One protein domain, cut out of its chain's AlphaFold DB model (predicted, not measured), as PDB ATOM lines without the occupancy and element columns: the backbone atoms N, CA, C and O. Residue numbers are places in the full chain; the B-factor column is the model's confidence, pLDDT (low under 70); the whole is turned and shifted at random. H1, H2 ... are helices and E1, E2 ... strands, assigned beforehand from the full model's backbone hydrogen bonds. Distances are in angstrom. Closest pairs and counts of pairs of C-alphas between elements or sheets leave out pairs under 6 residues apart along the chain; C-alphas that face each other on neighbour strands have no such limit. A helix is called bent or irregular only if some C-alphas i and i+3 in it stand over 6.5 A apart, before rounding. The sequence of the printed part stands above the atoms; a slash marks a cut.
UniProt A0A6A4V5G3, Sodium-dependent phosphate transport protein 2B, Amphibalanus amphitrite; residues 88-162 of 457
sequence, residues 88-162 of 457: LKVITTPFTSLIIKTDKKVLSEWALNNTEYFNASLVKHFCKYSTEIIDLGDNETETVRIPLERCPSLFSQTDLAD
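This is residues 88 to 162 of the 457 residues of the protein "Sodium-dependent phosphate transport protein 2B" of Amphibalanus amphitrite (UniProt A0A6A4V5G3). A long, two-stranded hairpin, E1 and E2, reaches out as an arm from a loose end where two short helices, H1 and H2, stand separately among loops. H1 is at the far end from the hairpin's turn, and residues 112 to 125 fold back from H2 toward E1. The printed part has 75 residues, in the order H1, H2, E1, E2, with one antiparallel sheet, E1 - E2; the class is mixed, helices and strands. It is loose, with a radius of gyration of the C-alphas of 15.8 A, and elongated, spanning 52 by 29 by 26 A.

E1, residues 126 to 135, and E2, residues 141 to 150, form an antiparallel hairpin at 156 degrees; N 130 and O 146 are within hydrogen-bond range at 2.8 A. H1, residues 88 to 99, is apart from E1, E2 and H2, residues 104 to 111; H2 is also apart from E2. H1 is irregular, but only just: C-alphas 91 and 94 are 6.7 A apart. Every O i to N i+4 pair is within hydrogen-bond range in H2, and 6 of 8 in H1.

E1 measures 25.1 A, E2 27.0 A, H1 16.7 A and H2 10.7 A from first to last C-alpha. H1 begins at C-alpha 88 (-23.956, 9.611, 5.551); E2 ends at C-alpha 150 (0.270, 4.871, 15.588).

The C-alphas farthest apart, of Leu 88 and Asp 138, are 53.2 A apart. The printed part has no cut; the link from H2 to E1 is long. Residues 88 to 89 and 137 to 140 have pLDDT under 70.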
ATOM      1  N   LEU A  88     -24.158  10.045   4.170       60.78
ATOM      2  CA  LEU A  88     -23.956   9.611   5.551       60.78
ATOM      3  C   LEU A  88     -22.484   9.432   5.885       60.78
ATOM      4  O   LEU A  88     -22.053   9.832   6.954       60.78
ATOM      5  N   LYS A  89     -21.693   8.861   4.977       65.31
ATOM      6  CA  LYS A  89     -20.285   8.570   5.247       65.31
ATOM      7  C   LYS A  89     -19.438   9.838   5.409       65.31
ATOM      8  O   LYS A  89     -18.456   9.788   6.132       65.31
ATOM      9  N   VAL A  90     -19.808  10.970   4.821       74.88
ATOM     10  CA  VAL A  90     -19.178  12.278   5.067       74.88
ATOM     11  C   VAL A  90     -19.399  12.716   6.511       74.88
ATOM     12  O   VAL A  90     -18.463  13.185   7.149       74.88
ATOM     13  N   ILE A  91     -20.600  12.490   7.044       73.94
ATOM     14  CA  ILE A  91     -20.941  12.827   8.428       73.94
ATOM     15  C   ILE A  91     -20.370  11.785   9.398       73.94
ATOM     16  O   ILE A  91     -19.788  12.155  10.406       73.94
ATOM     17  N   THR A  92     -20.473  10.486   9.106       81.25
ATOM     18  CA  THR A  92     -20.095   9.408  10.037       81.25
ATOM     19  C   THR A  92     -18.608   9.075  10.021       81.25
ATOM     20  O   THR A  92     -18.064   8.739  11.070       81.25
ATOM     21  N   THR A  93     -17.911   9.186   8.880       81.38
ATOM     22  CA  THR A  93     -16.469   8.872   8.796       81.38
ATOM     23  C   THR A  93     -15.634   9.623   9.829       81.38
ATOM     24  O   THR A  93     -14.881   8.932  10.512       81.38
ATOM     25  N   PRO A  94     -15.732  10.959  10.001       84.81
ATOM     26  CA  PRO A  94     -14.899  11.661  10.976       84.81
ATOM     27  C   PRO A  94     -15.078  11.091  12.388       84.81
ATOM     28  O   PRO A  94     -14.083  10.753  13.025       84.81
ATOM     29  N   PHE A  95     -16.320  10.844  12.818       84.38
ATOM     30  CA  PHE A  95     -16.607  10.226  14.116       84.38
ATOM     31  C   PHE A  95     -16.100   8.781  14.208       84.38
ATOM     32  O   PHE A  95     -15.384   8.442  15.146       84.38
ATOM     33  N   THR A  96     -16.403   7.927  13.224       86.06
ATOM     34  CA  THR A  96     -15.950   6.520  13.244       86.06
ATOM     35  C   THR A  96     -14.429   6.409  13.232       86.06
ATOM     36  O   THR A  96     -13.880   5.586  13.954       86.06
ATOM     37  N   SER A  97     -13.742   7.276  12.483       84.38
ATOM     38  CA  SER A  97     -12.285   7.277  12.361       84.38
ATOM     39  C   SER A  97     -11.562   7.774  13.610       84.38
ATOM     40  O   SER A  97     -10.389   7.451  13.766       84.38
ATOM     41  N   LEU A  98     -12.250   8.523  14.482       85.81
ATOM     42  CA  LEU A  98     -11.751   8.915  15.801       85.81
ATOM     43  C   LEU A  98     -11.801   7.735  16.782       85.81
ATOM     44  O   LEU A  98     -10.949   7.612  17.657       85.81
ATOM     45  N   ILE A  99     -12.787   6.851  16.622       87.88
ATOM     46  CA  ILE A  99     -12.996   5.698  17.499       87.88
ATOM     47  C   ILE A  99     -12.104   4.530  17.061       87.88
ATOM     48  O   ILE A  99     -11.299   4.033  17.848       87.88
ATOM     49  N   ILE A 100     -12.216   4.098  15.801       88.50
ATOM     50  CA  ILE A 100     -11.526   2.917  15.277       88.50
ATOM     51  C   ILE A 100     -11.179   3.073  13.793       88.50
ATOM     52  O   ILE A 100     -11.978   3.533  12.975       88.50
ATOM     53  N   LYS A 101      -9.978   2.628  13.415       86.50
ATOM     54  CA  LYS A 101      -9.607   2.387  12.018       86.50
ATOM     55  C   LYS A 101      -9.413   0.896  11.817       86.50
ATOM     56  O   LYS A 101      -8.634   0.283  12.536       86.50
ATOM     57  N   THR A 102     -10.099   0.333  10.832       86.38
ATOM     58  CA  THR A 102      -9.977  -1.082  10.477       86.38
ATOM     59  C   THR A 102      -9.117  -1.270   9.234       86.38
ATOM     60  O   THR A 102      -9.146  -0.440   8.313       86.38
ATOM     61  N   ASP A 103      -8.345  -2.356   9.195       84.88
ATOM     62  CA  ASP A 103      -7.630  -2.756   7.988       84.88
ATOM     63  C   ASP A 103      -8.566  -3.515   7.041       84.88
ATOM     64  O   ASP A 103      -8.991  -4.645   7.283       84.88
ATOM     65  N   LYS A 104      -8.912  -2.864   5.929       83.69
ATOM     66  CA  LYS A 104      -9.816  -3.435   4.927       83.69
ATOM     67  C   LYS A 104      -9.212  -4.627   4.193       83.69
ATOM     68  O   LYS A 104      -9.993  -5.417   3.678       83.69
ATOM     69  N   LYS A 105      -7.878  -4.730   4.111       84.38
ATOM     70  CA  LYS A 105      -7.217  -5.863   3.452       84.38
ATOM     71  C   LYS A 105      -7.422  -7.135   4.259       84.38
ATOM     72  O   LYS A 105      -7.844  -8.132   3.699       84.38
ATOM     73  N   VAL A 106      -7.238  -7.062   5.576       86.25
ATOM     74  CA  VAL A 106      -7.502  -8.196   6.476       86.25
ATOM     75  C   VAL A 106      -8.947  -8.679   6.314       86.25
ATOM     76  O   VAL A 106      -9.186  -9.865   6.119       86.25
ATOM     77  N   LEU A 107      -9.907  -7.746   6.269       84.19
ATOM     78  CA  LEU A 107     -11.320  -8.081   6.081       84.19
ATOM     79  C   LEU A 107     -11.610  -8.748   4.721       84.19
ATOM     80  O   LEU A 107     -12.413  -9.676   4.661       84.19
ATOM     81  N   SER A 108     -10.988  -8.280   3.631       84.06
ATOM     82  CA  SER A 108     -11.170  -8.892   2.308       84.06
ATOM     83  C   SER A 108     -10.503 -10.261   2.200       84.06
ATOM     84  O   SER A 108     -11.084 -11.164   1.614       84.06
ATOM     85  N   GLU A 109      -9.321 -10.435   2.787       86.75
ATOM     86  CA  GLU A 109      -8.576 -11.698   2.741       86.75
ATOM     87  C   GLU A 109      -9.226 -12.785   3.608       86.75
ATOM     88  O   GLU A 109      -9.283 -13.945   3.201       86.75
ATOM     89  N   TRP A 110      -9.824 -12.423   4.749       84.94
ATOM     90  CA  TRP A 110     -10.677 -13.343   5.513       84.94
ATOM     91  C   TRP A 110     -11.905 -13.790   4.723       84.94
ATOM     92  O   TRP A 110     -12.253 -14.968   4.755       84.94
ATOM     93  N   ALA A 111     -12.546 -12.879   3.982       84.38
ATOM     94  CA  ALA A 111     -13.682 -13.231   3.129       84.38
ATOM     95  C   ALA A 111     -13.289 -14.190   1.988       84.38
ATOM     96  O   ALA A 111     -14.127 -14.959   1.522       84.38
ATOM     97  N   LEU A 112     -12.020 -14.165   1.567       89.88
ATOM     98  CA  LEU A 112     -11.436 -15.075   0.578       89.88
ATOM     99  C   LEU A 112     -10.812 -16.337   1.203       89.88
ATOM    100  O   LEU A 112     -10.280 -17.171   0.473       89.88
ATOM    101  N   ASN A 113     -10.910 -16.507   2.527       86.44
ATOM    102  CA  ASN A 113     -10.381 -17.646   3.283       86.44
ATOM    103  C   ASN A 113      -8.858 -17.858   3.124       86.44
ATOM    104  O   ASN A 113      -8.380 -18.991   3.038       86.44
ATOM    105  N   ASN A 114      -8.090 -16.766   3.066       86.62
ATOM    106  CA  ASN A 114      -6.633 -16.812   2.955       86.62
ATOM    107  C   ASN A 114      -5.970 -17.100   4.321       86.62
ATOM    108  O   ASN A 114      -6.179 -16.367   5.292       86.62
ATOM    109  N   THR A 115      -5.147 -18.152   4.392       85.38
ATOM    110  CA  THR A 115      -4.541 -18.655   5.637       85.38
ATOM    111  C   THR A 115      -3.514 -17.711   6.257       85.38
ATOM    112  O   THR A 115      -3.333 -17.721   7.474       85.38
ATOM    113  N   GLU A 116      -2.878 -16.867   5.445       82.94
ATOM    114  CA  GLU A 116      -1.841 -15.921   5.876       82.94
ATOM    115  C   GLU A 116      -2.386 -14.854   6.843       82.94
ATOM    116  O   GLU A 116      -1.676 -14.365   7.721       82.94
ATOM    117  N   TYR A 117      -3.676 -14.530   6.735       82.00
ATOM    118  CA  TYR A 117      -4.295 -13.440   7.484       82.00
ATOM    119  C   TYR A 117      -5.051 -13.898   8.737       82.00
ATOM    120  O   TYR A 117      -5.561 -13.043   9.454       82.00
ATOM    121  N   PHE A 118      -5.126 -15.197   9.063       77.88
ATOM    122  CA  PHE A 118      -5.947 -15.678  10.194       77.88
ATOM    123  C   PHE A 118      -5.589 -15.053  11.549       77.88
ATOM    124  O   PHE A 118      -6.482 -14.803  12.354       77.88
ATOM    125  N   ASN A 119      -4.307 -14.759  11.777       82.06
ATOM    126  CA  ASN A 119      -3.823 -14.132  13.011       82.06
ATOM    127  C   ASN A 119      -3.568 -12.622  12.862       82.06
ATOM    128  O   ASN A 119      -2.987 -12.004  13.754       82.06
ATOM    129  N   ALA A 120      -3.960 -12.016  11.736       84.19
ATOM    130  CA  ALA A 120      -3.799 -10.585  11.525       84.19
ATOM    131  C   ALA A 120      -4.821  -9.794  12.358       84.19
ATOM    132  O   ALA A 120      -5.998 -10.148  12.414       84.19
ATOM    133  N   SER A 121      -4.386  -8.694  12.979       84.44
ATOM    134  CA  SER A 121      -5.301  -7.781  13.675       84.44
ATOM    135  C   SER A 121      -6.127  -6.978  12.666       84.44
ATOM    136  O   SER A 121      -5.603  -6.412  11.703       84.44
ATOM    137  N   LEU A 122      -7.434  -6.911  12.902       86.19
ATOM    138  CA  LEU A 122      -8.383  -6.080  12.174       86.19
ATOM    139  C   LEU A 122      -8.244  -4.603  12.569       86.19
ATOM    140  O   LEU A 122      -8.541  -3.717  11.758       86.19
ATOM    141  N   VAL A 123      -7.814  -4.322  13.804       86.56
ATOM    142  CA  VAL A 123      -7.573  -2.960  14.287       86.56
ATOM    143  C   VAL A 123      -6.273  -2.441  13.687       86.56
ATOM    144  O   VAL A 123      -5.178  -2.954  13.903       86.56
ATOM    145  N   LYS A 124      -6.371  -1.350  12.931       84.75
ATOM    146  CA  LYS A 124      -5.196  -0.719  12.348       84.75
ATOM    147  C   LYS A 124      -4.485   0.119  13.408       84.75
ATOM    148  O   LYS A 124      -4.846   1.276  13.636       84.75
ATOM    149  N   HIS A 125      -3.472  -0.458  14.049       83.50
ATOM    150  CA  HIS A 125      -2.668   0.236  15.058       83.50
ATOM    151  C   HIS A 125      -1.712   1.265  14.448       83.50
ATOM    152  O   HIS A 125      -1.589   2.362  14.986       83.50
ATOM    153  N   PHE A 126      -1.096   0.969  13.298       82.12
ATOM    154  CA  PHE A 126      -0.088   1.833  12.670       82.12
ATOM    155  C   PHE A 126      -0.555   2.407  11.328       82.12
ATOM    156  O   PHE A 126      -1.142   1.722  10.487       82.12
ATOM    157  N   CYS A 127      -0.300   3.701  11.133       81.94
ATOM    158  CA  CYS A 127      -0.711   4.442   9.938       81.94
ATOM    159  C   CYS A 127       0.471   4.805   9.029       81.94
ATOM    160  O   CYS A 127       0.256   5.000   7.832       81.94
ATOM    161  N   LYS A 128       1.695   4.861   9.570       80.44
ATOM    162  CA  LYS A 128       2.932   5.092   8.813       80.44
ATOM    163  C   LYS A 128       3.913   3.944   9.029       80.44
ATOM    164  O   LYS A 128       4.094   3.497  10.161       80.44
ATOM    165  N   TYR A 129       4.548   3.520   7.942       78.88
ATOM    166  CA  TYR A 129       5.575   2.482   7.916       78.88
ATOM    167  C   TYR A 129       6.791   3.000   7.144       78.88
ATOM    168  O   TYR A 129       6.610   3.681   6.133       78.88
ATOM    169  N   SER A 130       7.995   2.690   7.617       75.81
ATOM    170  CA  SER A 130       9.236   2.826   6.851       75.81
ATOM    171  C   SER A 130       9.516   1.503   6.152       75.81
ATOM    172  O   SER A 130       9.270   0.446   6.733       75.81
ATOM    173  N   THR A 131      10.011   1.536   4.923       76.56
ATOM    174  CA  THR A 131      10.534   0.348   4.239       76.56
ATOM    175  C   THR A 131      12.047   0.404   4.276       76.56
ATOM    176  O   THR A 131      12.632   1.292   3.660       76.56
ATOM    177  N   GLU A 132      12.655  -0.546   4.975       76.00
ATOM    178  CA  GLU A 132      14.089  -0.800   4.889       76.00
ATOM    179  C   GLU A 132      14.319  -2.018   3.995       76.00
ATOM    180  O   GLU A 132      13.570  -2.997   4.049       76.00
ATOM    181  N   ILE A 133      15.317  -1.918   3.119       75.88
ATOM    182  CA  ILE A 133      15.738  -3.005   2.238       75.88
ATOM    183  C   ILE A 133      16.940  -3.646   2.919       75.88
ATOM    184  O   ILE A 133      17.965  -2.985   3.093       75.88
ATOM    185  N   ILE A 134      16.791  -4.898   3.337       76.69
ATOM    186  CA  ILE A 134      17.877  -5.682   3.913       76.69
ATOM    187  C   ILE A 134      18.441  -6.547   2.787       76.69
ATOM    188  O   ILE A 134      17.710  -7.306   2.149       76.69
ATOM    189  N   ASP A 135      19.732  -6.384   2.519       72.81
ATOM    190  CA  ASP A 135      20.468  -7.175   1.534       72.81
ATOM    191  C   ASP A 135      20.964  -8.448   2.233       72.81
ATOM    192  O   ASP A 135      21.805  -8.373   3.133       72.81
ATOM    193  N   LEU A 136      20.403  -9.609   1.883       72.31
ATOM    194  CA  LEU A 136      20.734 -10.885   2.537       72.31
ATOM    195  C   LEU A 136      21.963 -11.579   1.927       72.31
ATOM    196  O   LEU A 136      22.421 -12.590   2.458       72.31
ATOM    197  N   GLY A 137      22.542 -11.006   0.865       65.44
ATOM    198  CA  GLY A 137      23.540 -11.681   0.033       65.44
ATOM    199  C   GLY A 137      22.880 -12.690  -0.915       65.44
ATOM    200  O   GLY A 137      21.766 -13.131  -0.669       65.44
ATOM    201  N   ASP A 138      23.547 -13.016  -2.028       60.06
ATOM    202  CA  ASP A 138      23.024 -13.829  -3.148       60.06
ATOM    203  C   ASP A 138      21.905 -13.181  -4.002       60.06
ATOM    204  O   ASP A 138      20.978 -13.852  -4.443       60.06
ATOM    205  N   ASN A 139      22.006 -11.879  -4.324       68.25
ATOM    206  CA  ASN A 139      21.027 -11.137  -5.155       68.25
ATOM    207  C   ASN A 139      19.576 -11.152  -4.620       68.25
ATOM    208  O   ASN A 139      18.652 -10.753  -5.336       68.25
ATOM    209  N   GLU A 140      19.359 -11.569  -3.373       66.12
ATOM    210  CA  GLU A 140      18.060 -11.532  -2.712       66.12
ATOM    211  C   GLU A 140      17.974 -10.308  -1.793       66.12
ATOM    212  O   GLU A 140      18.746 -10.137  -0.849       66.12
ATOM    213  N   THR A 141      17.011  -9.436  -2.092       72.38
ATOM    214  CA  THR A 141      16.687  -8.262  -1.277       72.38
ATOM    215  C   THR A 141      15.351  -8.500  -0.591       72.38
ATOM    216  O   THR A 141      14.348  -8.775  -1.252       72.38
ATOM    217  N   GLU A 142      15.316  -8.379   0.734       74.75
ATOM    218  CA  GLU A 142      14.078  -8.496   1.504       74.75
ATOM    219  C   GLU A 142      13.634  -7.110   1.981       74.75
ATOM    220  O   GLU A 142      14.382  -6.358   2.611       74.75
ATOM    221  N   THR A 143      12.397  -6.734   1.651       71.12
ATOM    222  CA  THR A 143      11.820  -5.457   2.081       71.12
ATOM    223  C   THR A 143      11.085  -5.637   3.404       71.12
ATOM    224  O   THR A 143       9.996  -6.217   3.433       71.12
ATOM    225  N   VAL A 144      11.621  -5.082   4.488       74.06
ATOM    226  CA  VAL A 144      10.996  -5.133   5.815       74.06
ATOM    227  C   VAL A 144      10.259  -3.822   6.093       74.06
ATOM    228  O   VAL A 144      10.773  -2.724   5.872       74.06
ATOM    229  N   ARG A 145       9.010  -3.918   6.570       74.12
ATOM    230  CA  ARG A 145       8.187  -2.755   6.942       74.12
ATOM    231  C   ARG A 145       8.257  -2.495   8.441       74.12
ATOM    232  O   ARG A 145       7.712  -3.266   9.225       74.12
ATOM    233  N   ILE A 146       8.834  -1.365   8.830       76.69
ATOM    234  CA  ILE A 146       8.985  -0.948  10.227       76.69
ATOM    235  C   ILE A 146       7.869   0.048  10.587       76.69
ATOM    236  O   ILE A 146       7.689   1.039   9.875       76.69
ATOM    237  N   PRO A 147       7.094  -0.172  11.661       78.31
ATOM    238  CA  PRO A 147       6.045   0.756  12.080       78.31
ATOM    239  C   PRO A 147       6.635   2.050  12.674       78.31
ATOM    240  O   PRO A 147       7.429   1.999  13.606       78.31
ATOM    241  N   LEU A 148       6.220   3.216  12.160       77.75
ATOM    242  CA  LEU A 148       6.708   4.540  12.595       77.75
ATOM    243  C   LEU A 148       5.748   5.244  13.559       77.75
ATOM    244  O   LEU A 148       6.164   5.796  14.571       77.75
ATOM    245  N   GLU A 149       4.459   5.283  13.214       81.81
ATOM    246  CA  GLU A 149       3.482   6.123  13.914       81.81
ATOM    247  C   GLU A 149       2.137   5.404  14.060       81.81
ATOM    248  O   GLU A 149       1.585   4.869  13.083       81.81
ATOM    249  N   ARG A 150       1.603   5.407  15.291       82.00
ATOM    250  CA  ARG A 150       0.270   4.871  15.588       82.00
ATOM    251  C   ARG A 150      -0.817   5.745  14.961       82.00
ATOM    252  O   ARG A 150      -0.675   6.957  14.823       82.00
ATOM    253  N   CYS A 151      -1.923   5.132  14.560       83.31
ATOM    254  CA  CYS A 151      -3.065   5.864  14.030       83.31
ATOM    255  C   CYS A 151      -3.723   6.741  15.118       83.31
ATOM    256  O   CYS A 151      -3.851   6.295  16.260       83.31
ATOM    257  N   PRO A 152      -4.216   7.951  14.776       82.44
ATOM    258  CA  PRO A 152      -4.925   8.830  15.707       82.44
ATOM    259  C   PRO A 152      -6.384   8.375  15.894       82.44
ATOM    260  O   PRO A 152      -7.319   9.056  15.483       82.44
ATOM    261  N   SER A 153      -6.568   7.183  16.456       85.19
ATOM    262  CA  SER A 153      -7.867   6.598  16.810       85.19
ATOM    263  C   SER A 153      -7.799   6.006  18.213       85.19
ATOM    264  O   SER A 153      -6.781   5.415  18.570       85.19
ATOM    265  N   LEU A 154      -8.883   6.132  18.985       87.25
ATOM    266  CA  LEU A 154      -8.964   5.747  20.400       87.25
ATOM    267  C   LEU A 154      -8.421   4.330  20.649       87.25
ATOM    268  O   LEU A 154      -7.522   4.148  21.464       87.25
ATOM    269  N   PHE A 155      -8.908   3.343  19.891       87.31
ATOM    270  CA  PHE A 155      -8.503   1.943  20.061       87.31
ATOM    271  C   PHE A 155      -7.195   1.569  19.354       87.31
ATOM    272  O   PHE A 155      -6.591   0.554  19.682       87.31
ATOM    273  N   SER A 156      -6.707   2.394  18.424       83.19
ATOM    274  CA  SER A 156      -5.386   2.179  17.812       83.19
ATOM    275  C   SER A 156      -4.246   2.553  18.759       83.19
ATOM    276  O   SER A 156      -3.123   2.081  18.580       83.19
ATOM    277  N   GLN A 157      -4.525   3.398  19.757       83.81
ATOM    278  CA  GLN A 157      -3.569   3.786  20.794       83.81
ATOM    279  C   GLN A 157      -3.512   2.791  21.957       83.81
ATOM    280  O   GLN A 157      -2.518   2.777  22.676       83.81
ATOM    281  N   THR A 158      -4.529   1.945  22.116       84.31
ATOM    282  CA  THR A 158      -4.568   0.890  23.135       84.31
ATOM    283  C   THR A 158      -3.967  -0.412  22.614       84.31
ATOM    284  O   THR A 158      -4.182  -0.747  21.455       84.31
ATOM    285  N   ASP A 159      -3.308  -1.186  23.477       84.06
ATOM    286  CA  ASP A 159      -2.784  -2.529  23.155       84.06
ATOM    287  C   ASP A 159      -3.791  -3.650  23.496       84.06
ATOM    288  O   ASP A 159      -3.424  -4.770  23.851       84.06
ATOM    289  N   LEU A 160      -5.088  -3.337  23.453       85.81
ATOM    290  CA  LEU A 160      -6.152  -4.305  23.712       85.81
ATOM    291  C   LEU A 160      -6.288  -5.266  22.528       85.81
ATOM    292  O   LEU A 160      -6.271  -4.835  21.379       85.81
ATOM    293  N   ALA A 161      -6.507  -6.552  22.810       88.25
ATOM    294  CA  ALA A 161      -6.824  -7.517  21.762       88.25
ATOM    295  C   ALA A 161      -8.153  -7.166  21.067       88.25
ATOM    296  O   ALA A 161      -9.105  -6.720  21.718       88.25
ATOM    297  N   ASP A 162      -8.236  -7.446  19.765       87.81
ATOM    298  CA  ASP A 162      -9.384  -7.156  18.897       87.81
ATOM    299  C   ASP A 162     -10.732  -7.604  19.483       87.81
ATOM    300  O   ASP A 162     -11.734  -6.901  19.349       87.81
TER     301      ASP A 162